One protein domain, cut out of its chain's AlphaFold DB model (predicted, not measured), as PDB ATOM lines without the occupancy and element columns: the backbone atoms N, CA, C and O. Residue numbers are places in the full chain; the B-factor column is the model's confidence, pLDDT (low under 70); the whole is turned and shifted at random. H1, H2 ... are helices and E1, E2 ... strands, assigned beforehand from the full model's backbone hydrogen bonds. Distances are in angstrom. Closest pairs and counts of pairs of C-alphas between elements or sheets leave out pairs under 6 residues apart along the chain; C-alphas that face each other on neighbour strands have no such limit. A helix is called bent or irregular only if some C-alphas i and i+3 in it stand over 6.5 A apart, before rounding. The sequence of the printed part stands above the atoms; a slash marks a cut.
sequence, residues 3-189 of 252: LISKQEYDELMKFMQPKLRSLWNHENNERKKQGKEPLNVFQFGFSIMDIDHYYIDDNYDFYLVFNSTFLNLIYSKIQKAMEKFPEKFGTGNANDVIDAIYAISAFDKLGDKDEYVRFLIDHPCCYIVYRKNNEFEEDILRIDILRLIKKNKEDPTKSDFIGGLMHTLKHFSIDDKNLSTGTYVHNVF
ATOM      1  N   LEU A   3     435.146 286.140 210.202       81.19
ATOM      2  CA  LEU A   3     434.460 284.902 209.820       81.19
ATOM      3  C   LEU A   3     435.477 283.759 209.781       81.19
ATOM      4  O   LEU A   3     436.545 283.888 209.174       81.19
ATOM      5  N   ILE A   4     435.150 282.643 210.418       92.25
ATOM      6  CA  ILE A   4     436.046 281.490 210.456       92.25
ATOM      7  C   ILE A   4     436.005 280.724 209.134       92.25
ATOM      8  O   ILE A   4     434.973 280.645 208.464       92.25
ATOM      9  N   SER A   5     437.141 280.153 208.740       93.00
ATOM     10  CA  SER A   5     437.186 279.224 207.612       93.00
ATOM     11  C   SER A   5     436.498 277.897 207.956       93.00
ATOM     12  O   SER A   5     436.329 277.543 209.123       93.00
ATOM     13  N   LYS A   6     436.145 277.111 206.931       94.38
ATOM     14  CA  LYS A   6     435.602 275.758 207.127       94.38
ATOM     15  C   LYS A   6     436.561 274.859 207.921       94.38
ATOM     16  O   LYS A   6     436.110 274.095 208.763       94.38
ATOM     17  N   GLN A   7     437.864 274.972 207.672       95.19
ATOM     18  CA  GLN A   7     438.867 274.205 208.408       95.19
ATOM     19  C   GLN A   7     438.877 274.583 209.897       95.19
ATOM     20  O   GLN A   7     438.800 273.698 210.742       95.19
ATOM     21  N   GLU A   8     438.903 275.885 210.212       95.19
ATOM     22  CA  GLU A   8     438.826 276.372 211.599       95.19
ATOM     23  C   GLU A   8     437.540 275.888 212.293       95.19
ATOM     24  O   GLU A   8     437.574 275.481 213.453       95.19
ATOM     25  N   TYR A   9     436.412 275.878 211.575       96.31
ATOM     26  CA  TYR A   9     435.148 275.332 212.073       96.31
ATOM     27  C   TYR A   9     435.244 273.834 212.390       96.31
ATOM     28  O   TYR A   9     434.860 273.417 213.481       96.31
ATOM     29  N   ASP A  10     435.764 273.028 211.463       96.00
ATOM     30  CA  ASP A  10     435.875 271.577 211.636       96.00
ATOM     31  C   ASP A  10     436.790 271.231 212.831       96.00
ATOM     32  O   ASP A  10     436.470 270.345 213.629       96.00
ATOM     33  N   GLU A  11     437.893 271.967 213.006       96.62
ATOM     34  CA  GLU A  11     438.807 271.841 214.149       96.62
ATOM     35  C   GLU A  11     438.123 272.208 215.476       96.62
ATOM     36  O   GLU A  11     438.190 271.439 216.443       96.62
ATOM     37  N   LEU A  12     437.407 273.336 215.513       96.81
ATOM     38  CA  LEU A  12     436.669 273.799 216.690       96.81
ATOM     39  C   LEU A  12     435.562 272.816 217.091       96.81
ATOM     40  O   LEU A  12     435.450 272.445 218.261       96.81
ATOM     41  N   MET A  13     434.764 272.337 216.132       96.56
ATOM     42  CA  MET A  13     433.707 271.357 216.403       96.56
ATOM     43  C   MET A  13     434.282 270.027 216.890       96.56
ATOM     44  O   MET A  13     433.757 269.452 217.846       96.56
ATOM     45  N   LYS A  14     435.387 269.559 216.292       96.38
ATOM     46  CA  LYS A  14     436.088 268.347 216.734       96.38
ATOM     47  C   LYS A  14     436.569 268.465 218.182       96.38
ATOM     48  O   LYS A  14     436.464 267.495 218.931       96.38
ATOM     49  N   PHE A  15     437.061 269.637 218.581       96.62
ATOM     50  CA  PHE A  15     437.463 269.911 219.959       96.62
ATOM     51  C   PHE A  15     436.263 269.956 220.925       96.62
ATOM     52  O   PHE A  15     436.285 269.320 221.982       96.62
ATOM     53  N   MET A  16     435.198 270.676 220.563       96.25
ATOM     54  CA  MET A  16     434.044 270.908 221.439       96.25
ATOM     55  C   MET A  16     433.160 269.671 221.619       96.25
ATOM     56  O   MET A  16     432.706 269.393 222.730       96.25
ATOM     57  N   GLN A  17     432.897 268.915 220.549       95.19
ATOM     58  CA  GLN A  17     431.905 267.838 220.534       95.19
ATOM     59  C   GLN A  17     432.036 266.816 221.685       95.19
ATOM     60  O   GLN A  17     431.011 266.529 222.314       95.19
ATOM     61  N   PRO A  18     433.219 266.249 222.010       93.81
ATOM     62  CA  PRO A  18     433.335 265.308 223.126       93.81
ATOM     63  C   PRO A  18     433.030 265.957 224.485       93.81
ATOM     64  O   PRO A  18     432.356 265.343 225.314       93.81
ATOM     65  N   LYS A  19     433.453 267.211 224.697       94.81
ATOM     66  CA  LYS A  19     433.202 267.969 225.933       94.81
ATOM     67  C   LYS A  19     431.711 268.283 226.098       94.81
ATOM     68  O   LYS A  19     431.139 268.021 227.155       94.81
ATOM     69  N   LEU A  20     431.052 268.731 225.028       94.38
ATOM     70  CA  LEU A  20     429.607 268.984 225.034       94.38
ATOM     71  C   LEU A  20     428.791 267.704 225.229       94.38
ATOM     72  O   LEU A  20     427.774 267.721 225.916       94.38
ATOM     73  N   ARG A  21     429.241 266.576 224.669       93.50
ATOM     74  CA  ARG A  21     428.591 265.276 224.881       93.50
ATOM     75  C   ARG A  21     428.684 264.836 226.340       93.50
ATOM     76  O   ARG A  21     427.705 264.318 226.873       93.50
ATOM     77  N   SER A  22     429.837 265.047 226.978       93.56
ATOM     78  CA  SER A  22     430.016 264.785 228.411       93.56
ATOM     79  C   SER A  22     429.044 265.618 229.251       93.56
ATOM     80  O   SER A  22     428.310 265.060 230.068       93.56
ATOM     81  N   LEU A  23     428.954 266.926 228.971       93.94
ATOM     82  CA  LEU A  23     427.996 267.815 229.633       93.94
ATOM     83  C   LEU A  23     426.548 267.357 229.433       93.94
ATOM     84  O   LEU A  23     425.827 267.199 230.410       93.94
ATOM     85  N   TRP A  24     426.130 267.079 228.198       93.88
ATOM     86  CA  TRP A  24     424.759 266.650 227.902       93.88
ATOM     87  C   TRP A  24     424.381 265.347 228.623       93.88
ATOM     88  O   TRP A  24     423.283 265.220 229.168       93.88
ATOM     89  N   ASN A  25     425.302 264.379 228.686       94.19
ATOM     90  CA  ASN A  25     425.101 263.148 229.452       94.19
ATOM     91  C   ASN A  25     424.944 263.436 230.951       94.19
ATOM     92  O   ASN A  25     424.060 262.869 231.597       94.19
ATOM     93  N   HIS A  26     425.792 264.307 231.502       94.50
ATOM     94  CA  HIS A  26     425.713 264.717 232.899       94.50
ATOM     95  C   HIS A  26     424.380 265.419 233.204       94.50
ATOM     96  O   HIS A  26     423.663 264.987 234.105       94.50
ATOM     97  N   GLU A  27     423.983 266.408 232.400       92.81
ATOM     98  CA  GLU A  27     422.707 267.118 232.540       92.81
ATOM     99  C   GLU A  27     421.514 266.151 232.490       92.81
ATOM    100  O   GLU A  27     420.615 266.227 233.326       92.81
ATOM    101  N   ASN A  28     421.519 265.183 231.569       94.06
ATOM    102  CA  ASN A  28     420.476 264.158 231.495       94.06
ATOM    103  C   ASN A  28     420.443 263.231 232.713       94.06
ATOM    104  O   ASN A  28     419.362 262.826 233.149       94.06
ATOM    105  N   ASN A  29     421.598 262.902 233.290       94.12
ATOM    106  CA  ASN A  29     421.655 262.133 234.529       94.12
ATOM    107  C   ASN A  29     421.087 262.935 235.710       94.12
ATOM    108  O   ASN A  29     420.309 262.389 236.492       94.12
ATOM    109  N   GLU A  30     421.400 264.229 235.811       92.81
ATOM    110  CA  GLU A  30     420.840 265.105 236.847       92.81
ATOM    111  C   GLU A  30     419.326 265.306 236.692       92.81
ATOM    112  O   GLU A  30     418.595 265.302 237.683       92.81
ATOM    113  N   ARG A  31     418.817 265.396 235.459       91.75
ATOM    114  CA  ARG A  31     417.370 265.452 235.182       91.75
ATOM    115  C   ARG A  31     416.647 264.198 235.657       91.75
ATOM    116  O   ARG A  31     415.658 264.314 236.379       91.75
ATOM    117  N   LYS A  32     417.184 263.014 235.344       92.88
ATOM    118  CA  LYS A  32     416.629 261.730 235.806       92.88
ATOM    119  C   LYS A  32     416.562 261.654 237.332       92.88
ATOM    120  O   LYS A  32     415.536 261.249 237.869       92.88
ATOM    121  N   LYS A  33     417.608 262.105 238.038       93.44
ATOM    122  CA  LYS A  33     417.613 262.181 239.515       93.44
ATOM    123  C   LYS A  33     416.514 263.097 240.066       93.44
ATOM    124  O   LYS A  33     416.014 262.860 241.158       93.44
ATOM    125  N   GLN A  34     416.140 264.130 239.314       90.12
ATOM    126  CA  GLN A  34     415.082 265.080 239.666       90.12
ATOM    127  C   GLN A  34     413.684 264.643 239.191       90.12
ATOM    128  O   GLN A  34     412.739 265.413 239.342       90.12
ATOM    129  N   GLY A  35     413.543 263.454 238.589       90.88
ATOM    130  CA  GLY A  35     412.276 262.992 238.009       90.88
ATOM    131  C   GLY A  35     411.823 263.805 236.791       90.88
ATOM    132  O   GLY A  35     410.631 263.877 236.514       90.88
ATOM    133  N   LYS A  36     412.758 264.462 236.093       88.06
ATOM    134  CA  LYS A  36     412.498 265.231 234.871       88.06
ATOM    135  C   LYS A  36     412.811 264.400 233.635       88.06
ATOM    136  O   LYS A  36     413.761 263.615 233.634       88.06
ATOM    137  N   GLU A  37     412.072 264.668 232.565       87.69
ATOM    138  CA  GLU A  37     412.354 264.103 231.250       87.69
ATOM    139  C   GLU A  37     413.761 264.496 230.758       87.69
ATOM    140  O   GLU A  37     414.222 265.631 230.994       87.69
ATOM    141  N   PRO A  38     414.466 263.573 230.080       87.69
ATOM    142  CA  PRO A  38     415.749 263.871 229.474       87.69
ATOM    143  C   PRO A  38     415.599 264.884 228.330       87.69
ATOM    144  O   PRO A  38     414.577 264.975 227.652       87.69
ATOM    145  N   LEU A  39     416.670 265.632 228.083       84.06
ATOM    146  CA  LEU A  39     416.862 266.382 226.853       84.06
ATOM    147  C   LEU A  39     416.999 265.381 225.705       84.06
ATOM    148  O   LEU A  39     418.023 264.712 225.575       84.06
ATOM    149  N   ASN A  40     415.971 265.290 224.866       78.00
ATOM    150  CA  ASN A  40     415.909 264.327 223.763       78.00
ATOM    151  C   ASN A  40     416.734 264.742 222.532       78.00
ATOM    152  O   ASN A  40     416.810 263.997 221.558       78.00
ATOM    153  N   VAL A  41     417.358 265.923 222.565       79.69
ATOM    154  CA  VAL A  41     418.174 266.459 221.471       79.69
ATOM    155  C   VAL A  41     419.540 266.858 222.012       79.69
ATOM    156  O   VAL A  41     419.642 267.668 222.932       79.69
ATOM    157  N   PHE A  42     420.593 266.292 221.426       80.31
ATOM    158  CA  PHE A  42     421.968 266.723 221.650       80.31
ATOM    159  C   PHE A  42     422.363 267.712 220.551       80.31
ATOM    160  O   PHE A  42     422.455 267.336 219.381       80.31
ATOM    161  N   GLN A  43     422.606 268.971 220.916       78.19
ATOM    162  CA  GLN A  43     423.123 269.967 219.983       78.19
ATOM    163  C   GLN A  43     424.651 269.902 219.937       78.19
ATOM    164  O   GLN A  43     425.324 270.197 220.921       78.19
ATOM    165  N   PHE A  44     425.194 269.548 218.774       75.56
ATOM    166  CA  PHE A  44     426.641 269.522 218.530       75.56
ATOM    167  C   PHE A  44     427.067 270.231 217.243       75.56
ATOM    168  O   PHE A  44     428.260 270.330 216.980       75.56
ATOM    169  N   GLY A  45     426.105 270.695 216.442       81.06
ATOM    170  CA  GLY A  45     426.343 271.535 215.275       81.06
ATOM    171  C   GLY A  45     425.912 272.966 215.569       81.06
ATOM    172  O   GLY A  45     424.824 273.192 216.108       81.06
ATOM    173  N   PHE A  46     426.764 273.914 215.198       92.25
ATOM    174  CA  PHE A  46     426.491 275.344 215.273       92.25
ATOM    175  C   PHE A  46     426.636 275.928 213.873       92.25
ATOM    176  O   PHE A  46     427.450 275.457 213.080       92.25
ATOM    177  N   SER A  47     425.821 276.921 213.533       92.88
ATOM    178  CA  SER A  47     425.983 277.604 212.252       92.88
ATOM    179  C   SER A  47     427.346 278.290 212.235       92.88
ATOM    180  O   SER A  47     427.665 279.028 213.160       92.88
ATOM    181  N   ILE A  48     428.132 278.097 211.173       93.69
ATOM    182  CA  ILE A  48     429.411 278.807 211.001       93.69
ATOM    183  C   ILE A  48     429.223 280.335 210.987       93.69
ATOM    184  O   ILE A  48     430.130 281.071 211.356       93.69
ATOM    185  N   MET A  49     428.030 280.800 210.596       92.38
ATOM    186  CA  MET A  49     427.653 282.217 210.593       92.38
ATOM    187  C   MET A  49     427.344 282.762 211.991       92.38
ATOM    188  O   MET A  49     427.327 283.973 212.170       92.38
ATOM    189  N   ASP A  50     427.113 281.877 212.961       94.69
ATOM    190  CA  ASP A  50     426.827 282.215 214.357       94.69
ATOM    191  C   ASP A  50     428.077 281.989 215.229       94.69
ATOM    192  O   ASP A  50     427.973 281.679 216.419       94.69
ATOM    193  N   ILE A  51     429.271 282.081 214.628       96.00
ATOM    194  CA  ILE A  51     430.553 281.966 215.322       96.00
ATOM    195  C   ILE A  51     431.398 283.199 215.043       96.00
ATOM    196  O   ILE A  51     431.814 283.444 213.909       96.00
ATOM    197  N   ASP A  52     431.725 283.917 216.110       95.31
ATOM    198  CA  ASP A  52     432.623 285.059 216.036       95.31
ATOM    199  C   ASP A  52     434.016 284.676 216.524       95.31
ATOM    200  O   ASP A  52     434.175 284.131 217.618       95.31
ATOM    201  N   HIS A  53     435.040 285.032 215.748       96.19
ATOM    202  CA  HIS A  53     436.440 284.866 216.136       96.19
ATOM    203  C   HIS A  53     437.088 286.203 216.503       96.19
ATOM    204  O   HIS A  53     437.049 287.171 215.725       96.19
ATOM    205  N   TYR A  54     437.686 286.253 217.694       95.94
ATOM    206  CA  TYR A  54     438.335 287.430 218.267       95.94
ATOM    207  C   TYR A  54     439.797 287.153 218.591       95.94
ATOM    208  O   TYR A  54     440.109 286.247 219.356       95.94
ATOM    209  N   TYR A  55     440.674 288.008 218.073       93.00
ATOM    210  CA  TYR A  55     442.079 288.052 218.456       93.00
ATOM    211  C   TYR A  55     442.243 288.941 219.688       93.00
ATOM    212  O   TYR A  55     441.697 290.047 219.735       93.00
ATOM    213  N   ILE A  56     442.974 288.442 220.679       90.44
ATOM    214  CA  ILE A  56     443.338 289.186 221.885       90.44
ATOM    215  C   ILE A  56     444.745 289.761 221.718       90.44
ATOM    216  O   ILE A  56     444.939 290.964 221.874       90.44
ATOM    217  N   ASP A  57     445.702 288.886 221.423       87.88
ATOM    218  CA  ASP A  57     447.107 289.185 221.152       87.88
ATOM    219  C   ASP A  57     447.648 288.176 220.123       87.88
ATOM    220  O   ASP A  57     446.903 287.318 219.644       87.88
ATOM    221  N   ASP A  58     448.927 288.290 219.756       83.12
ATOM    222  CA  ASP A  58     449.533 287.535 218.647       83.12
ATOM    223  C   ASP A  58     449.371 286.013 218.757       83.12
ATOM    224  O   ASP A  58     449.358 285.323 217.739       83.12
ATOM    225  N   ASN A  59     449.237 285.486 219.976       90.69
ATOM    226  CA  ASN A  59     449.162 284.049 220.222       90.69
ATOM    227  C   ASN A  59     447.918 283.638 221.002       90.69
ATOM    228  O   ASN A  59     447.829 282.475 221.407       90.69
ATOM    229  N   TYR A  60     446.991 284.562 221.244       93.75
ATOM    230  CA  TYR A  60     445.816 284.299 222.048       93.75
ATOM    231  C   TYR A  60     444.551 284.819 221.382       93.75
ATOM    232  O   TYR A  60     444.419 285.999 221.053       93.75
ATOM    233  N   ASP A  61     443.599 283.918 221.187       96.06
ATOM    234  CA  ASP A  61     442.331 284.206 220.541       96.06
ATOM    235  C   ASP A  61     441.199 283.386 221.170       96.06
ATOM    236  O   ASP A  61     441.424 282.491 221.992       96.06
ATOM    237  N   PHE A  62     439.960 283.745 220.848       97.69
ATOM    238  CA  PHE A  62     438.794 282.997 221.297       97.69
ATOM    239  C   PHE A  62     437.644 283.049 220.302       97.69
ATOM    240  O   PHE A  62     437.501 283.979 219.502       97.69
ATOM    241  N   TYR A  63     436.786 282.044 220.418       97.88
ATOM    242  CA  TYR A  63     435.572 281.878 219.643       97.88
ATOM    243  C   TYR A  63     434.362 282.099 220.545       97.88
ATOM    244  O   TYR A  63     434.286 281.512 221.625       97.88
ATOM    245  N   LEU A  64     433.409 282.912 220.091       97.75
ATOM    246  CA  LEU A  64     432.049 282.935 220.620       97.75
ATOM    247  C   LEU A  64     431.191 282.061 219.710       97.75
ATOM    248  O   LEU A  64     431.003 282.394 218.545       97.75
ATOM    249  N   VAL A  65     430.705 280.935 220.222       97.38
ATOM    250  CA  VAL A  65     429.931 279.944 219.467       97.38
ATOM    251  C   VAL A  65     428.487 279.993 219.940       97.38
ATOM    252  O   VAL A  65     428.155 279.478 221.013       97.38
ATOM    253  N   PHE A  66     427.623 280.632 219.159       95.88
ATOM    254  CA  PHE A  66     426.249 280.891 219.558       95.88
ATOM    255  C   PHE A  66     425.291 279.799 219.081       95.88
ATOM    256  O   PHE A  66     425.323 279.348 217.937       95.88
ATOM    257  N   ASN A  67     424.341 279.426 219.940       94.06
ATOM    258  CA  ASN A  67     423.071 278.896 219.460       94.06
ATOM    259  C   ASN A  67     422.294 280.033 218.765       94.06
ATOM    260  O   ASN A  67     422.148 281.116 219.333       94.06
ATOM    261  N   SER A  68     421.731 279.792 217.577       92.56
ATOM    262  CA  SER A  68     421.017 280.820 216.799       92.56
ATOM    263  C   SER A  68     419.852 281.468 217.564       92.56
ATOM    264  O   SER A  68     419.556 282.649 217.390       92.56
ATOM    265  N   THR A  69     419.198 280.722 218.460       93.31
ATOM    266  CA  THR A  69     418.152 281.261 219.342       93.31
ATOM    267  C   THR A  69     418.735 282.228 220.363       93.31
ATOM    268  O   THR A  69     418.160 283.294 220.578       93.31
ATOM    269  N   PHE A  70     419.873 281.887 220.976       96.31
ATOM    270  CA  PHE A  70     420.573 282.794 221.888       96.31
ATOM    271  C   PHE A  70     420.963 284.080 221.160       96.31
ATOM    272  O   PHE A  70     420.691 285.171 221.655       96.31
ATOM    273  N   LEU A  71     421.505 283.947 219.947       94.88
ATOM    274  CA  LEU A  71     421.893 285.074 219.106       94.88
ATOM    275  C   LEU A  71     420.700 285.994 218.795       94.88
ATOM    276  O   LEU A  71     420.760 287.202 219.014       94.88
ATOM    277  N   ASN A  72     419.569 285.422 218.372       94.88
ATOM    278  CA  ASN A  72     418.336 286.171 218.115       94.88
ATOM    279  C   ASN A  72     417.771 286.843 219.382       94.88
ATOM    280  O   ASN A  72     417.204 287.939 219.314       94.88
ATOM    281  N   LEU A  73     417.920 286.208 220.549       96.75
ATOM    282  CA  LEU A  73     417.489 286.791 221.818       96.75
ATOM    283  C   LEU A  73     418.267 288.072 222.134       96.75
ATOM    284  O   LEU A  73     417.639 289.099 222.404       96.75
ATOM    285  N   ILE A  74     419.599 288.024 222.041       96.56
ATOM    286  CA  ILE A  74     420.470 289.145 222.418       96.56
ATOM    287  C   ILE A  74     420.498 290.279 221.390       96.56
ATOM    288  O   ILE A  74     420.603 291.432 221.787       96.56
ATOM    289  N   TYR A  75     420.359 289.985 220.093       94.00
ATOM    290  CA  TYR A  75     420.384 291.019 219.050       94.00
ATOM    291  C   TYR A  75     419.034 291.687 218.795       94.00
ATOM    292  O   TYR A  75     418.975 292.735 218.160       94.00
ATOM    293  N   SER A  76     417.926 291.056 219.190       93.44
ATOM    294  CA  SER A  76     416.607 291.474 218.704       93.44
ATOM    295  C   SER A  76     415.525 291.350 219.763       93.44
ATOM    296  O   SER A  76     414.848 292.333 220.060       93.44
ATOM    297  N   LYS A  77     415.310 290.163 220.339       95.81
ATOM    298  CA  LYS A  77     414.101 289.936 221.145       95.81
ATOM    299  C   LYS A  77     414.100 290.710 222.463       95.81
ATOM    300  O   LYS A  77     413.080 291.309 222.778       95.81
ATOM    301  N   ILE A  78     415.205 290.743 223.209       96.75
ATOM    302  CA  ILE A  78     415.240 291.463 224.495       96.75
ATOM    303  C   ILE A  78     414.952 292.952 224.283       96.75
ATOM    304  O   ILE A  78     414.061 293.502 224.926       96.75
ATOM    305  N   GLN A  79     415.633 293.580 223.323       94.94
ATOM    306  CA  GLN A  79     415.440 294.996 223.028       94.94
ATOM    307  C   GLN A  79     414.020 295.294 222.521       94.94
ATOM    308  O   GLN A  79     413.375 296.207 223.026       94.94
ATOM    309  N   LYS A  80     413.468 294.479 221.611       96.75
ATOM    310  CA  LYS A  80     412.075 294.636 221.150       96.75
ATOM    311  C   LYS A  80     411.053 294.471 222.275       96.75
ATOM    312  O   LYS A  80     410.041 295.166 222.287       96.75
ATOM    313  N   ALA A  81     411.289 293.543 223.201       97.69
ATOM    314  CA  ALA A  81     410.432 293.356 224.367       97.69
ATOM    315  C   ALA A  81     410.486 294.586 225.283       97.69
ATOM    316  O   ALA A  81     409.441 295.069 225.704       97.69
ATOM    317  N   MET A  82     411.683 295.126 225.521       96.00
ATOM    318  CA  MET A  82     411.905 296.349 226.299       96.00
ATOM    319  C   MET A  82     411.276 297.587 225.646       96.00
ATOM    320  O   MET A  82     410.708 298.426 226.336       96.00
ATOM    321  N   GLU A  83     411.343 297.714 224.321       95.38
ATOM    322  CA  GLU A  83     410.718 298.818 223.586       95.38
ATOM    323  C   GLU A  83     409.188 298.750 223.622       95.38
ATOM    324  O   GLU A  83     408.533 299.786 223.732       95.38
ATOM    325  N   LYS A  84     408.617 297.543 223.534       97.62
ATOM    326  CA  LYS A  84     407.164 297.333 223.497       97.62
ATOM    327  C   LYS A  84     406.512 297.313 224.883       97.62
ATOM    328  O   LYS A  84     405.362 297.724 224.996       97.62
ATOM    329  N   PHE A  85     407.227 296.828 225.895       97.69
ATOM    330  CA  PHE A  85     406.748 296.657 227.270       97.69
ATOM    331  C   PHE A  85     407.757 297.225 228.287       97.69
ATOM    332  O   PHE A  85     408.268 296.482 229.131       97.69
ATOM    333  N   PRO A  86     408.114 298.519 228.213       96.19
ATOM    334  CA  PRO A  86     409.136 299.106 229.084       96.19
ATOM    335  C   PRO A  86     408.794 298.994 230.578       96.19
ATOM    336  O   PRO A  86     409.689 298.845 231.404       96.19
ATOM    337  N   GLU A  87     407.509 298.995 230.934       96.81
ATOM    338  CA  GLU A  87     407.008 298.848 232.305       96.81
ATOM    339  C   GLU A  87     407.289 297.473 232.930       96.81
ATOM    340  O   GLU A  87     407.155 297.306 234.142       96.81
ATOM    341  N   LYS A  88     407.676 296.485 232.113       97.94
ATOM    342  CA  LYS A  88     408.024 295.125 232.546       97.94
ATOM    343  C   LYS A  88     409.509 294.951 232.870       97.94
ATOM    344  O   LYS A  88     409.908 293.892 233.355       97.94
ATOM    345  N   PHE A  89     410.321 295.977 232.635       97.81
ATOM    346  CA  PHE A  89     411.753 295.986 232.916       97.81
ATOM    347  C   PHE A  89     412.056 296.891 234.117       97.81
ATOM    348  O   PHE A  89     411.381 297.885 234.364       97.81
ATOM    349  N   GLY A  90     413.065 296.531 234.910       96.44
ATOM    350  CA  GLY A  90     413.437 297.250 236.133       96.44
ATOM    351  C   GLY A  90     412.481 297.080 237.322       96.44
ATOM    352  O   GLY A  90     412.580 297.824 238.294       96.44
ATOM    353  N   THR A  91     411.569 296.103 237.285       96.06
ATOM    354  CA  THR A  91     410.541 295.895 238.331       96.06
ATOM    355  C   THR A  91     411.044 295.129 239.566       96.06
ATOM    356  O   THR A  91     410.353 295.006 240.587       96.06
ATOM    357  N   GLY A  92     412.249 294.563 239.479       95.56
ATOM    358  CA  GLY A  92     412.773 293.590 240.434       95.56
ATOM    359  C   GLY A  92     412.152 292.195 240.309       95.56
ATOM    360  O   GLY A  92     412.402 291.366 241.173       95.56
ATOM    361  N   ASN A  93     411.343 291.920 239.277       97.56
ATOM    362  CA  ASN A  93     410.636 290.650 239.122       97.56
ATOM    363  C   ASN A  93     410.913 289.996 237.759       97.56
ATOM    364  O   ASN A  93     410.494 290.479 236.710       97.56
ATOM    365  N   ALA A  94     411.585 288.846 237.776       97.69
ATOM    366  CA  ALA A  94     411.955 288.081 236.587       97.69
ATOM    367  C   ALA A  94     410.744 287.653 235.747       97.69
ATOM    368  O   ALA A  94     410.845 287.569 234.524       97.69
ATOM    369  N   ASN A  95     409.592 287.415 236.384       97.56
ATOM    370  CA  ASN A  95     408.389 286.987 235.677       97.56
ATOM    371  C   ASN A  95     407.848 288.061 234.728       97.56
ATOM    372  O   ASN A  95     407.351 287.690 233.669       97.56
ATOM    373  N   ASP A  96     407.992 289.347 235.068       98.19
ATOM    374  CA  ASP A  96     407.577 290.454 234.199       98.19
ATOM    375  C   ASP A  96     408.404 290.487 232.912       98.19
ATOM    376  O   ASP A  96     407.860 290.583 231.813       98.19
ATOM    377  N   VAL A  97     409.722 290.321 233.042       98.06
ATOM    378  CA  VAL A  97     410.635 290.281 231.897       98.06
ATOM    379  C   VAL A  97     410.342 289.066 231.008       98.06
ATOM    380  O   VAL A  97     410.312 289.187 229.784       98.06
ATOM    381  N   ILE A  98     410.073 287.899 231.605       98.06
ATOM    382  CA  ILE A  98     409.669 286.703 230.850       98.06
ATOM    383  C   ILE A  98     408.344 286.933 230.118       98.06
ATOM    384  O   ILE A  98     408.246 286.544 228.958       98.06
ATOM    385  N   ASP A  99     407.356 287.578 230.747       97.88
ATOM    386  CA  ASP A  99     406.083 287.909 230.092       97.88
ATOM    387  C   ASP A  99     406.298 288.780 228.852       97.88
ATOM    388  O   ASP A  99     405.765 288.477 227.783       97.88
ATOM    389  N   ALA A 100     407.127 289.820 228.966       98.12
ATOM    390  CA  ALA A 100     407.429 290.718 227.856       98.12
ATOM    391  C   ALA A 100     408.115 289.993 226.687       98.12
ATOM    392  O   ALA A 100     407.742 290.182 225.526       98.12
ATOM    393  N   ILE A 101     409.102 289.138 226.979       97.50
ATOM    394  CA  ILE A 101     409.829 288.386 225.949       97.50
ATOM    395  C   ILE A 101     408.924 287.307 225.330       97.50
ATOM    396  O   ILE A 101     408.917 287.142 224.109       97.50
ATOM    397  N   TYR A 102     408.121 286.602 226.131       97.81
ATOM    398  CA  TYR A 102     407.163 285.607 225.643       97.81
ATOM    399  C   TYR A 102     406.130 286.234 224.696       97.81
ATOM    400  O   TYR A 102     405.908 285.724 223.601       97.81
ATOM    401  N   ALA A 103     405.587 287.405 225.044       96.75
ATOM    402  CA  ALA A 103     404.589 288.109 224.239       96.75
ATOM    403  C   ALA A 103     405.074 288.526 222.833       96.75
ATOM    404  O   ALA A 103     404.257 288.829 221.960       96.75
ATOM    405  N   ILE A 104     406.389 288.559 222.586       95.62
ATOM    406  CA  ILE A 104     406.971 288.872 221.268       95.62
ATOM    407  C   ILE A 104     407.695 287.683 220.613       95.62
ATOM    408  O   ILE A 104     408.279 287.819 219.525       95.62
ATOM    409  N   SER A 105     407.748 286.531 221.283       92.69
ATOM    410  CA  SER A 105     408.516 285.372 220.824       92.69
ATOM    411  C   SER A 105     407.782 284.581 219.737       92.69
ATOM    412  O   SER A 105     408.452 283.943 218.928       92.69
ATOM    413  N   ALA A 106     406.446 284.691 219.679       91.38
ATOM    414  CA  ALA A 106     405.536 283.817 218.926       91.38
ATOM    415  C   ALA A 106     405.568 282.341 219.385       91.38
ATOM    416  O   ALA A 106     405.195 281.442 218.628       91.38
ATOM    417  N   PHE A 107     406.048 282.090 220.610       93.94
ATOM    418  CA  PHE A 107     406.115 280.755 221.207       93.94
ATOM    419  C   PHE A 107     404.744 280.237 221.661       93.94
ATOM    420  O   PHE A 107     404.580 279.035 221.806       93.94
ATOM    421  N   ASP A 108     403.743 281.109 221.777       90.94
ATOM    422  CA  ASP A 108     402.340 280.763 222.041       90.94
ATOM    423  C   ASP A 108     401.748 279.760 221.035       90.94
ATOM    424  O   ASP A 108     400.773 279.073 221.327       90.94
ATOM    425  N   LYS A 109     402.362 279.636 219.854       91.94
ATOM    426  CA  LYS A 109     402.023 278.626 218.839       91.94
ATOM    427  C   LYS A 109     402.629 277.243 219.098       91.94
ATOM    428  O   LYS A 109     402.242 276.289 218.429       91.94
ATOM    429  N   LEU A 110     403.621 277.152 219.979       92.12
ATOM    430  CA  LEU A 110     404.380 275.938 220.291       92.12
ATOM    431  C   LEU A 110     404.088 275.420 221.696       92.12
ATOM    432  O   LEU A 110     404.167 274.215 221.910       92.12
ATOM    433  N   GLY A 111     403.777 276.316 222.631       94.25
ATOM    434  CA  GLY A 111     403.564 275.958 224.018       94.25
ATOM    435  C   GLY A 111     403.216 277.145 224.898       94.25
ATOM    436  O   GLY A 111     403.173 278.290 224.447       94.25
ATOM    437  N   ASP A 112     402.968 276.858 226.169       96.31
ATOM    438  CA  ASP A 112     402.655 277.864 227.177       96.31
ATOM    439  C   ASP A 112     403.907 278.578 227.734       96.31
ATOM    440  O   ASP A 112     405.050 278.363 227.316       96.31
ATOM    441  N   LYS A 113     403.693 279.480 228.700       95.44
ATOM    442  CA  LYS A 113     404.775 280.234 229.348       95.44
ATOM    443  C   LYS A 113     405.734 279.325 230.124       95.44
ATOM    444  O   LYS A 113     406.934 279.595 230.136       95.44
ATOM    445  N   ASP A 114     405.238 278.276 230.770       94.44
ATOM    446  CA  ASP A 114     406.079 277.367 231.549       94.44
ATOM    447  C   ASP A 114     406.962 276.530 230.615       94.44
ATOM    448  O   ASP A 114     408.149 276.330 230.885       94.44
ATOM    449  N   GLU A 115     406.419 276.108 229.475       94.50
ATOM    450  CA  GLU A 115     407.165 275.503 228.373       94.50
ATOM    451  C   GLU A 115     408.206 276.458 227.798       94.50
ATOM    452  O   GLU A 115     409.348 276.050 227.578       94.50
ATOM    453  N   TYR A 116     407.865 277.738 227.636       95.75
ATOM    454  CA  TYR A 116     408.818 278.743 227.182       95.75
ATOM    455  C   TYR A 116     409.966 278.957 228.174       95.75
ATOM    456  O   TYR A 116     411.129 279.030 227.775       95.75
ATOM    457  N   VAL A 117     409.679 279.012 229.477       95.81
ATOM    458  CA  VAL A 117     410.715 279.119 230.517       95.81
ATOM    459  C   VAL A 117     411.620 277.890 230.509       95.81
ATOM    460  O   VAL A 117     412.840 278.049 230.558       95.81
ATOM    461  N   ARG A 118     411.059 276.676 230.400       92.94
ATOM    462  CA  ARG A 118     411.857 275.445 230.246       92.94
ATOM    463  C   ARG A 118     412.750 275.526 229.012       92.94
ATOM    464  O   ARG A 118     413.951 275.296 229.118       92.94
ATOM    465  N   PHE A 119     412.194 275.952 227.880       93.25
ATOM    466  CA  PHE A 119     412.945 276.140 226.645       93.25
ATOM    467  C   PHE A 119     414.122 277.108 226.827       93.25
ATOM    468  O   PHE A 119     415.242 276.780 226.441       93.25
ATOM    469  N   LEU A 120     413.897 278.272 227.449       95.19
ATOM    470  CA  LEU A 120     414.950 279.254 227.716       95.19
ATOM    471  C   LEU A 120     416.026 278.735 228.678       95.19
ATOM    472  O   LEU A 120     417.178 279.130 228.555       95.19
ATOM    473  N   ILE A 121     415.680 277.867 229.628       93.62
ATOM    474  CA  ILE A 121     416.664 277.257 230.533       93.62
ATOM    475  C   ILE A 121     417.522 276.220 229.795       93.62
ATOM    476  O   ILE A 121     418.720 276.115 230.047       93.62
ATOM    477  N   ASP A 122     416.916 275.457 228.887       90.06
ATOM    478  CA  ASP A 122     417.533 274.250 228.343       90.06
ATOM    479  C   ASP A 122     418.336 274.463 227.054       90.06
ATOM    480  O   ASP A 122     419.264 273.694 226.795       90.06
ATOM    481  N   HIS A 123     417.994 275.461 226.226       89.31
ATOM    482  CA  HIS A 123     418.511 275.526 224.848       89.31
ATOM    483  C   HIS A 123     419.379 276.747 224.510       89.31
ATOM    484  O   HIS A 123     420.484 276.554 223.989       89.31
ATOM    485  N   PRO A 124     418.943 278.002 224.729       94.44
ATOM    486  CA  PRO A 124     419.701 279.154 224.269       94.44
ATOM    487  C   PRO A 124     420.960 279.348 225.118       94.44
ATOM    488  O   PRO A 124     420.899 279.786 226.270       94.44
ATOM    489  N   CYS A 125     422.113 279.085 224.508       95.94
ATOM    490  CA  CYS A 125     423.419 279.305 225.108       95.94
ATOM    491  C   CYS A 125     424.457 279.813 224.096       95.94
ATOM    492  O   CYS A 125     424.283 279.714 222.877       95.94
ATOM    493  N   CYS A 126     425.551 280.347 224.628       97.69
ATOM    494  CA  CYS A 126     426.785 280.658 223.917       97.69
ATOM    495  C   CYS A 126     427.938 279.907 224.580       97.69
ATOM    496  O   CYS A 126     428.044 279.908 225.807       97.69
ATOM    497  N   TYR A 127     428.825 279.320 223.784       98.19
ATOM    498  CA  TYR A 127     430.086 278.764 224.265       98.19
ATOM    499  C   TYR A 127     431.239 279.706 223.952       98.19
ATOM    500  O   TYR A 127     431.238 280.380 222.926       98.19
ATOM    501  N   ILE A 128     432.224 279.742 224.839       98.44
ATOM    502  CA  ILE A 128     433.453 280.505 224.676       98.44
ATOM    503  C   ILE A 128     434.605 279.522 224.769       98.44
ATOM    504  O   ILE A 128     434.760 278.838 225.787       98.44
ATOM    505  N   VAL A 129     435.387 279.456 223.697       98.12
ATOM    506  CA  VAL A 129     436.519 278.540 223.556       98.12
ATOM    507  C   VAL A 129     437.762 279.353 223.246       98.12
ATOM    508  O   VAL A 129     437.754 280.135 222.300       98.12
ATOM    509  N   TYR A 130     438.812 279.167 224.040       97.88
ATOM    510  CA  TYR A 130     440.082 279.868 223.868       97.88
ATOM    511  C   TYR A 130     441.060 279.026 223.074       97.88
ATOM    512  O   TYR A 130     441.026 277.794 223.121       97.88
ATOM    513  N   ARG A 131     441.969 279.710 222.391       96.38
ATOM    514  CA  ARG A 131     443.104 279.103 221.719       96.38
ATOM    515  C   ARG A 131     444.360 279.890 222.048       96.38
ATOM    516  O   ARG A 131     444.386 281.108 221.883       96.38
ATOM    517  N   LYS A 132     445.398 279.189 222.498       95.00
ATOM    518  CA  LYS A 132     446.715 279.745 222.811       95.00
ATOM    519  C   LYS A 132     447.784 279.017 222.014       95.00
ATOM    520  O   LYS A 132     447.825 277.794 222.032       95.00
ATOM    521  N   ASN A 133     448.661 279.750 221.331       92.94
ATOM    522  CA  ASN A 133     449.706 279.177 220.471       92.94
ATOM    523  C   ASN A 133     449.145 278.155 219.454       92.94
ATOM    524  O   ASN A 133     449.741 277.106 219.234       92.94
ATOM    525  N   ASN A 134     447.986 278.454 218.854       90.31
ATOM    526  CA  ASN A 134     447.231 277.569 217.952       90.31
ATOM    527  C   ASN A 134     446.667 276.273 218.576       90.31
ATOM    528  O   ASN A 134     446.108 275.456 217.848       90.31
ATOM    529  N   GLU A 135     446.720 276.104 219.896       95.94
ATOM    530  CA  GLU A 135     446.123 274.966 220.602       95.94
ATOM    531  C   GLU A 135     444.899 275.400 221.413       95.94
ATOM    532  O   GLU A 135     444.921 276.435 222.083       95.94
ATOM    533  N   PHE A 136     443.808 274.633 221.339       97.56
ATOM    534  CA  PHE A 136     442.609 274.920 222.126       97.56
ATOM    535  C   PHE A 136     442.883 274.707 223.614       97.56
ATOM    536  O   PHE A 136     443.388 273.662 224.018       97.56
ATOM    537  N   GLU A 137     442.505 275.682 224.435       96.44
ATOM    538  CA  GLU A 137     442.533 275.512 225.882       96.44
ATOM    539  C   GLU A 137     441.401 274.599 226.347       96.44
ATOM    540  O   GLU A 137     440.281 274.666 225.846       96.44
ATOM    541  N   GLU A 138     441.673 273.783 227.366       95.12
ATOM    542  CA  GLU A 138     440.709 272.813 227.894       95.12
ATOM    543  C   GLU A 138     439.450 273.454 228.501       95.12
ATOM    544  O   GLU A 138     438.369 272.860 228.456       95.12
ATOM    545  N   ASP A 139     439.581 274.658 229.058       96.19
ATOM    546  CA  ASP A 139     438.487 275.369 229.711       96.19
ATOM    547  C   ASP A 139     437.491 275.938 228.682       96.19
ATOM    548  O   ASP A 139     437.822 276.809 227.879       96.19
ATOM    549  N   ILE A 140     436.224 275.523 228.789       97.75
ATOM    550  CA  ILE A 140     435.096 276.087 228.032       97.75
ATOM    551  C   ILE A 140     434.159 276.823 228.989       97.75
ATOM    552  O   ILE A 140     433.762 276.270 230.018       97.75
ATOM    553  N   LEU A 141     433.756 278.045 228.634       98.56
ATOM    554  CA  LEU A 141     432.680 278.768 229.317       98.56
ATOM    555  C   LEU A 141     431.379 278.661 228.519       98.56
ATOM    556  O   LEU A 141     431.343 278.982 227.338       98.56
ATOM    557  N   ARG A 142     430.297 278.268 229.186       97.62
ATOM    558  CA  ARG A 142     428.920 278.324 228.705       97.62
ATOM    559  C   ARG A 142     428.184 279.498 229.355       97.62
ATOM    560  O   ARG A 142     428.172 279.667 230.576       97.62
ATOM    561  N   ILE A 143     427.548 280.317 228.529       98.50
ATOM    562  CA  ILE A 143     426.651 281.391 228.948       98.50
ATOM    563  C   ILE A 143     425.242 280.995 228.527       98.50
ATOM    564  O   ILE A 143     424.902 281.068 227.351       98.50
ATOM    565  N   ASP A 144     424.425 280.587 229.491       97.50
ATOM    566  CA  ASP A 144     422.992 280.390 229.279       97.50
ATOM    567  C   ASP A 144     422.261 281.727 229.286       97.50
ATOM    568  O   ASP A 144     422.676 282.669 229.974       97.50
ATOM    569  N   ILE A 145     421.136 281.812 228.574       96.94
ATOM    570  CA  ILE A 145     420.274 282.994 228.672       96.94
ATOM    571  C   ILE A 145     419.766 283.162 230.114       96.94
ATOM    572  O   ILE A 145     419.900 284.238 230.694       96.94
ATOM    573  N   LEU A 146     419.301 282.082 230.744       94.62
ATOM    574  CA  LEU A 146     419.081 281.976 232.186       94.62
ATOM    575  C   LEU A 146     419.253 280.520 232.625       94.62
ATOM    576  O   LEU A 146     418.989 279.615 231.845       94.62
ATOM    577  N   ARG A 147     419.661 280.279 233.876       92.94
ATOM    578  CA  ARG A 147     419.778 278.899 234.396       92.94
ATOM    579  C   ARG A 147     418.584 278.472 235.232       92.94
ATOM    580  O   ARG A 147     418.222 277.302 235.255       92.94
ATOM    581  N   LEU A 148     418.006 279.408 235.982       93.44
ATOM    582  CA  LEU A 148     416.870 279.130 236.849       93.44
ATOM    583  C   LEU A 148     416.142 280.417 237.232       93.44
ATOM    584  O   LEU A 148     416.750 281.484 237.316       93.44
ATOM    585  N   ILE A 149     414.855 280.282 237.541       95.19
ATOM    586  CA  ILE A 149     414.051 281.308 238.200       95.19
ATOM    587  C   ILE A 149     413.661 280.777 239.580       95.19
ATOM    588  O   ILE A 149     413.193 279.645 239.708       95.19
ATOM    589  N   LYS A 150     413.886 281.570 240.628       95.38
ATOM    590  CA  LYS A 150     413.462 281.252 242.001       95.38
ATOM    591  C   LYS A 150     412.684 282.420 242.581       95.38
ATOM    592  O   LYS A 150     412.885 283.548 242.155       95.38
ATOM    593  N   LYS A 151     411.843 282.165 243.585       96.00
ATOM    594  CA  LYS A 151     411.267 283.250 244.387       96.00
ATOM    595  C   LYS A 151     412.386 284.093 244.994       96.00
ATOM    596  O   LYS A 151     413.394 283.538 245.445       96.00
ATOM    597  N   ASN A 152     412.196 285.404 244.984       93.38
ATOM    598  CA  ASN A 152     413.123 286.324 245.611       93.38
ATOM    599  C   ASN A 152     413.148 286.062 247.127       93.38
ATOM    600  O   ASN A 152     412.142 285.689 247.737       93.38
ATOM    601  N   LYS A 153     414.344 286.159 247.719       90.06
ATOM    602  CA  LYS A 153     414.564 285.818 249.133       90.06
ATOM    603  C   LYS A 153     413.979 286.852 250.094       90.06
ATOM    604  O   LYS A 153     413.622 286.485 251.207       90.06
ATOM    605  N   GLU A 154     413.939 288.112 249.679       91.38
ATOM    606  CA  GLU A 154     413.485 289.252 250.480       91.38
ATOM    607  C   GLU A 154     411.997 289.535 250.241       91.38
ATOM    608  O   GLU A 154     411.262 289.791 251.190       91.38
ATOM    609  N   ASP A 155     411.537 289.409 248.993       91.88
ATOM    610  CA  ASP A 155     410.137 289.567 248.594       91.88
ATOM    611  C   ASP A 155     409.620 288.308 247.867       91.88
ATOM    612  O   ASP A 155     409.745 288.192 246.644       91.88
ATOM    613  N   PRO A 156     408.982 287.361 248.580       92.69
ATOM    614  CA  PRO A 156     408.483 286.117 247.992       92.69
ATOM    615  C   PRO A 156     407.376 286.280 246.938       92.69
ATOM    616  O   PRO A 156     406.985 285.278 246.327       92.69
ATOM    617  N   THR A 157     406.838 287.493 246.746       94.12
ATOM    618  CA  THR A 157     405.879 287.796 245.670       94.12
ATOM    619  C   THR A 157     406.568 287.985 244.318       94.12
ATOM    620  O   THR A 157     405.929 287.848 243.273       94.12
ATOM    621  N   LYS A 158     407.883 288.232 244.327       95.25
ATOM    622  CA  LYS A 158     408.720 288.413 243.141       95.25
ATOM    623  C   LYS A 158     409.584 287.189 242.869       95.25
ATOM    624  O   LYS A 158     409.803 286.332 243.729       95.25
ATOM    625  N   SER A 159     410.115 287.136 241.654       96.56
ATOM    626  CA  SER A 159     411.058 286.109 241.220       96.56
ATOM    627  C   SER A 159     412.394 286.713 240.795       96.56
ATOM    628  O   SER A 159     412.431 287.782 240.196       96.56
ATOM    629  N   ASP A 160     413.481 285.985 241.025       96.31
ATOM    630  CA  ASP A 160     414.835 286.321 240.597       96.31
ATOM    631  C   ASP A 160     415.322 285.359 239.512       96.31
ATOM    632  O   ASP A 160     415.187 284.137 239.635       96.31
ATOM    633  N   PHE A 161     415.993 285.904 238.497       96.62
ATOM    634  CA  PHE A 161     416.894 285.118 237.657       96.62
ATOM    635  C   PHE A 161     418.103 284.683 238.482       96.62
ATOM    636  O   PHE A 161     418.704 285.503 239.175       96.62
ATOM    637  N   ILE A 162     418.503 283.418 238.378       93.44
ATOM    638  CA  ILE A 162     419.677 282.867 239.056       93.44
ATOM    639  C   ILE A 162     420.683 282.408 238.003       93.44
ATOM    640  O   ILE A 162     420.535 281.346 237.400       93.44
ATOM    641  N   GLY A 163     421.753 283.181 237.822       92.81
ATOM    642  CA  GLY A 163     422.791 282.876 236.841       92.81
ATOM    643  C   GLY A 163     422.391 283.081 235.381       92.81
ATOM    644  O   GLY A 163     421.215 283.248 235.060       92.81
ATOM    645  N   GLY A 164     423.390 283.034 234.503       96.50
ATOM    646  CA  GLY A 164     423.217 283.309 233.079       96.50
ATOM    647  C   GLY A 164     423.151 284.801 232.743       96.50
ATOM    648  O   GLY A 164     423.366 285.684 233.587       96.50
ATOM    649  N   LEU A 165     422.872 285.081 231.475       98.06
ATOM    650  CA  LEU A 165     422.907 286.429 230.924       98.06
ATOM    651  C   LEU A 165     421.787 287.314 231.491       98.06
ATOM    652  O   LEU A 165     422.066 288.434 231.894       98.06
ATOM    653  N   MET A 166     420.558 286.823 231.654       97.31
ATOM    654  CA  MET A 166     419.447 287.622 232.204       97.31
ATOM    655  C   MET A 166     419.697 288.101 233.640       97.31
ATOM    656  O   MET A 166     419.263 289.193 234.012       97.31
ATOM    657  N   HIS A 167     420.429 287.317 234.444       97.00
ATOM    658  CA  HIS A 167     420.870 287.744 235.774       97.00
ATOM    659  C   HIS A 167     421.933 288.846 235.702       97.00
ATOM    660  O   HIS A 167     421.940 289.745 236.536       97.00
ATOM    661  N   THR A 168     422.811 288.786 234.702       97.38
ATOM    662  CA  THR A 168     423.832 289.804 234.421       97.38
ATOM    663  C   THR A 168     423.195 291.107 233.935       97.38
ATOM    664  O   THR A 168     423.511 292.182 234.439       97.38
ATOM    665  N   LEU A 169     422.228 291.020 233.019       97.31
ATOM    666  CA  LEU A 169     421.563 292.168 232.395       97.31
ATOM    667  C   LEU A 169     420.790 293.056 233.373       97.31
ATOM    668  O   LEU A 169     420.483 294.195 233.042       97.31
ATOM    669  N   LYS A 170     420.524 292.602 234.604       95.69
ATOM    670  CA  LYS A 170     419.911 293.454 235.639       95.69
ATOM    671  C   LYS A 170     420.802 294.637 236.041       95.69
ATOM    672  O   LYS A 170     420.342 295.544 236.724       95.69
ATOM    673  N   HIS A 171     422.083 294.587 235.686       95.44
ATOM    674  CA  HIS A 171     423.073 295.611 235.996       95.44
ATOM    675  C   HIS A 171     423.302 296.601 234.851       95.44
ATOM    676  O   HIS A 171     424.179 297.447 234.989       95.44
ATOM    677  N   PHE A 172     422.579 296.474 233.734       95.94
ATOM    678  CA  PHE A 172     422.855 297.216 232.509       95.94
ATOM    679  C   PHE A 172     421.582 297.790 231.886       95.94
ATOM    680  O   PHE A 172     420.477 297.267 232.065       95.94
ATOM    681  N   SER A 173     421.777 298.847 231.108       95.44
ATOM    682  CA  SER A 173     420.744 299.533 230.339       95.44
ATOM    683  C   SER A 173     421.205 299.777 228.896       95.44
ATOM    684  O   SER A 173     422.395 299.695 228.598       95.44
ATOM    685  N   ILE A 174     420.265 300.067 227.997       94.38
ATOM    686  CA  ILE A 174     420.514 300.663 226.674       94.38
ATOM    687  C   ILE A 174     419.569 301.855 226.557       94.38
ATOM    688  O   ILE A 174     418.385 301.717 226.864       94.38
ATOM    689  N   ASP A 175     420.084 303.017 226.156       93.19
ATOM    690  CA  ASP A 175     419.318 304.270 226.076       93.19
ATOM    691  C   ASP A 175     418.510 304.562 227.356       93.19
ATOM    692  O   ASP A 175     417.315 304.855 227.312       93.19
ATOM    693  N   ASP A 176     419.160 304.398 228.514       93.81
ATOM    694  CA  ASP A 176     418.597 304.552 229.864       93.81
ATOM    695  C   ASP A 176     417.443 303.596 230.217       93.81
ATOM    696  O   ASP A 176     416.812 303.721 231.269       93.81
ATOM    697  N   LYS A 177     417.187 302.582 229.384       93.75
ATOM    698  CA  LYS A 177     416.183 301.545 229.633       93.75
ATOM    699  C   LYS A 177     416.847 300.277 230.153       93.75
ATOM    700  O   LYS A 177     417.770 299.745 229.537       93.75
ATOM    701  N   ASN A 178     416.384 299.793 231.302       96.12
ATOM    702  CA  ASN A 178     416.933 298.602 231.952       96.12
ATOM    703  C   ASN A 178     416.730 297.350 231.086       96.12
ATOM    704  O   ASN A 178     415.642 297.122 230.564       96.12
ATOM    705  N   LEU A 179     417.753 296.496 230.997       96.19
ATOM    706  CA  LEU A 179     417.720 295.292 230.152       96.19
ATOM    707  C   LEU A 179     417.118 294.055 230.837       96.19
ATOM    708  O   LEU A 179     416.922 293.021 230.202       96.19
ATOM    709  N   SER A 180     416.853 294.123 232.142       96.69
ATOM    710  CA  SER A 180     416.283 293.022 232.927       96.69
ATOM    711  C   SER A 180     415.614 293.580 234.191       96.69
ATOM    712  O   SER A 180     414.972 294.622 234.144       96.69
ATOM    713  N   THR A 181     415.727 292.899 235.331       95.81
ATOM    714  CA  THR A 181     414.959 293.200 236.547       95.81
ATOM    715  C   THR A 181     415.491 294.364 237.375       95.81
ATOM    716  O   THR A 181     414.755 294.882 238.210       95.81
ATOM    717  N   GLY A 182     416.753 294.755 237.209       92.31
ATOM    718  CA  GLY A 182     417.382 295.777 238.045       92.31
ATOM    719  C   GLY A 182     417.127 297.195 237.550       92.31
ATOM    720  O   GLY A 182     416.686 297.403 236.427       92.31
ATOM    721  N   THR A 183     417.418 298.164 238.412       90.56
ATOM    722  CA  THR A 183     417.183 299.599 238.179       90.56
ATOM    723  C   THR A 183     418.469 300.373 237.876       90.56
ATOM    724  O   THR A 183     418.466 301.603 237.855       90.56
ATOM    725  N   TYR A 184     419.589 299.667 237.701       86.94
ATOM    726  CA  TYR A 184     420.888 300.281 237.451       86.94
ATOM    727  C   TYR A 184     420.962 300.820 236.023       86.94
ATOM    728  O   TYR A 184     420.958 300.054 235.063       86.94
ATOM    729  N   VAL A 185     421.140 302.134 235.900       89.38
ATOM    730  CA  VAL A 185     421.379 302.788 234.612       89.38
ATOM    731  C   VAL A 185     422.877 302.760 234.309       89.38
ATOM    732  O   VAL A 185     423.651 303.628 234.722       89.38
ATOM    733  N   HIS A 186     423.310 301.692 233.646       91.75
ATOM    734  CA  HIS A 186     424.667 301.519 233.137       91.75
ATOM    735  C   HIS A 186     424.580 301.205 231.648       91.75
ATOM    736  O   HIS A 186     424.501 300.039 231.257       91.75
ATOM    737  N   ASN A 187     424.566 302.266 230.838       92.38
ATOM    738  CA  ASN A 187     424.391 302.139 229.400       92.38
ATOM    739  C   ASN A 187     425.549 301.374 228.763       92.38
ATOM    740  O   ASN A 187     426.720 301.715 228.944       92.38
ATOM    741  N   VAL A 188     425.189 300.353 227.997       91.75
ATOM    742  CA  VAL A 188     426.078 299.641 227.082       91.75
ATOM    743  C   VAL A 188     425.664 299.932 225.646       91.75
ATOM    744  O   VAL A 188     424.570 300.427 225.396       91.75
ATOM    745  N   PHE A 189     426.550 299.620 224.703       90.50
ATOM    746  CA  PHE A 189     426.246 299.741 223.282       90.50
ATOM    747  C   PHE A 189     425.208 298.701 222.840       90.50
ATOM    748  O   PHE A 189     424.174 299.054 222.286       90.50
TER     749      PHE A 189
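AT A GLANCE: This is residues 3 to 189 of the 252 residues of an uncharacterized protein of Phocaeicola salanitronis (strain DSM 18170 / JCM 13657 / BL78) (UniProt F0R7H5). The model has two lobes: at one end a twisted sheet of four strands with the helix arm H1a across one face, at the other end the helices H2, H3, H4 and H5 with the small strand hairpin E5 and E6. The second arm of the bent first helix, H1b, runs on away from the sheet, and residues 34 to 50 lead back from its far end to E1. The 187 printed residues include five named helices and six named strands in the order H1 E1 E2 H2 H3 H4 E3 E4 E5 E6 H5; both sheets, E1 E2 E3 E4 and E5 E6, are antiparallel and the class is mixed. The whole is compact, with a radius of gyration of the C-alphas of 17.9 A and spans of 49 by 42 by 33 A.

HOW THE PARTS SIT: By its hydrogen bonds H1, residues 6 to 33, was assigned as one helix, but it is bent, with C-alphas 15 and 18 6.9 A apart; its arms H1a, 6 to 15, and H1b, 18 to 33, stand at a steep tilt of 45 degrees. E1, 51 to 57, and E2, 60 to 66, form a hairpin, with N 54 and O 62 2.9 A apart. H2, 68 to 84, is irregular, with C-alphas 75 and 78 7.5 A apart. With residues 77 to 84 alone it touches H3, 94 to 105, about perpendicular at 76 degrees; the closest C-alphas, of Ala 81 and Ile 101, are 5.3 A apart. H3 touches H4, 113 to 122, about perpendicular at 85 degrees, the closest C-alphas being those of Tyr 102 and Lys 113, 6.9 A apart. E3, 125 to 132, pairs with E2 by N 63 and O 129, 2.9 A, and forms a hairpin with E4, 135 to 144, by N 128 and O 141, 2.8 A. H1a is on this sheet at a height of 9.7 A, across the strands, at 83 degrees to E3 on the local plane. H2 only grazes the sheet, with residues 68 to 72. E5, 148 to 151, and E6, 159 to 162, form a hairpin, with N 160 and O 150 2.8 A apart. The closest C-alphas of E6 and H5, 165 to 169, are those of Phe 161 and His 167, 5.1 A apart. Every O i to N i+4 pair is within hydrogen-bond range in H1a, H1b, H4 and H5; H2 has 11 of 13 and H3 7 of 8.

IN THESE COORDINATES: H1a begins at C-alpha 6 (435.602, 275.758, 207.127) and is 14.2 A long; H1b is 22.9 A, H2 22.6 A, H3 16.4 A and H4 14.1 A. E1 measures 19.0 A, E2 20.0 A, E3 23.4 A and E4, which bends by 64 degrees at residue 138, 25.3 A. The short E5, E6 and H5 follow, and H5 ends at C-alpha 169 (421.563, 292.168, 232.395).

THE WHOLE: The C-alphas farthest apart, of Gln 7 and Asp 155, are 51.7 A apart. The printed part has no cut, the link from H1 to E1 is long, and residues 170 to 189 hold no named element. The mean pLDDT of the printed part is 94.1, and no printed residue is under 70.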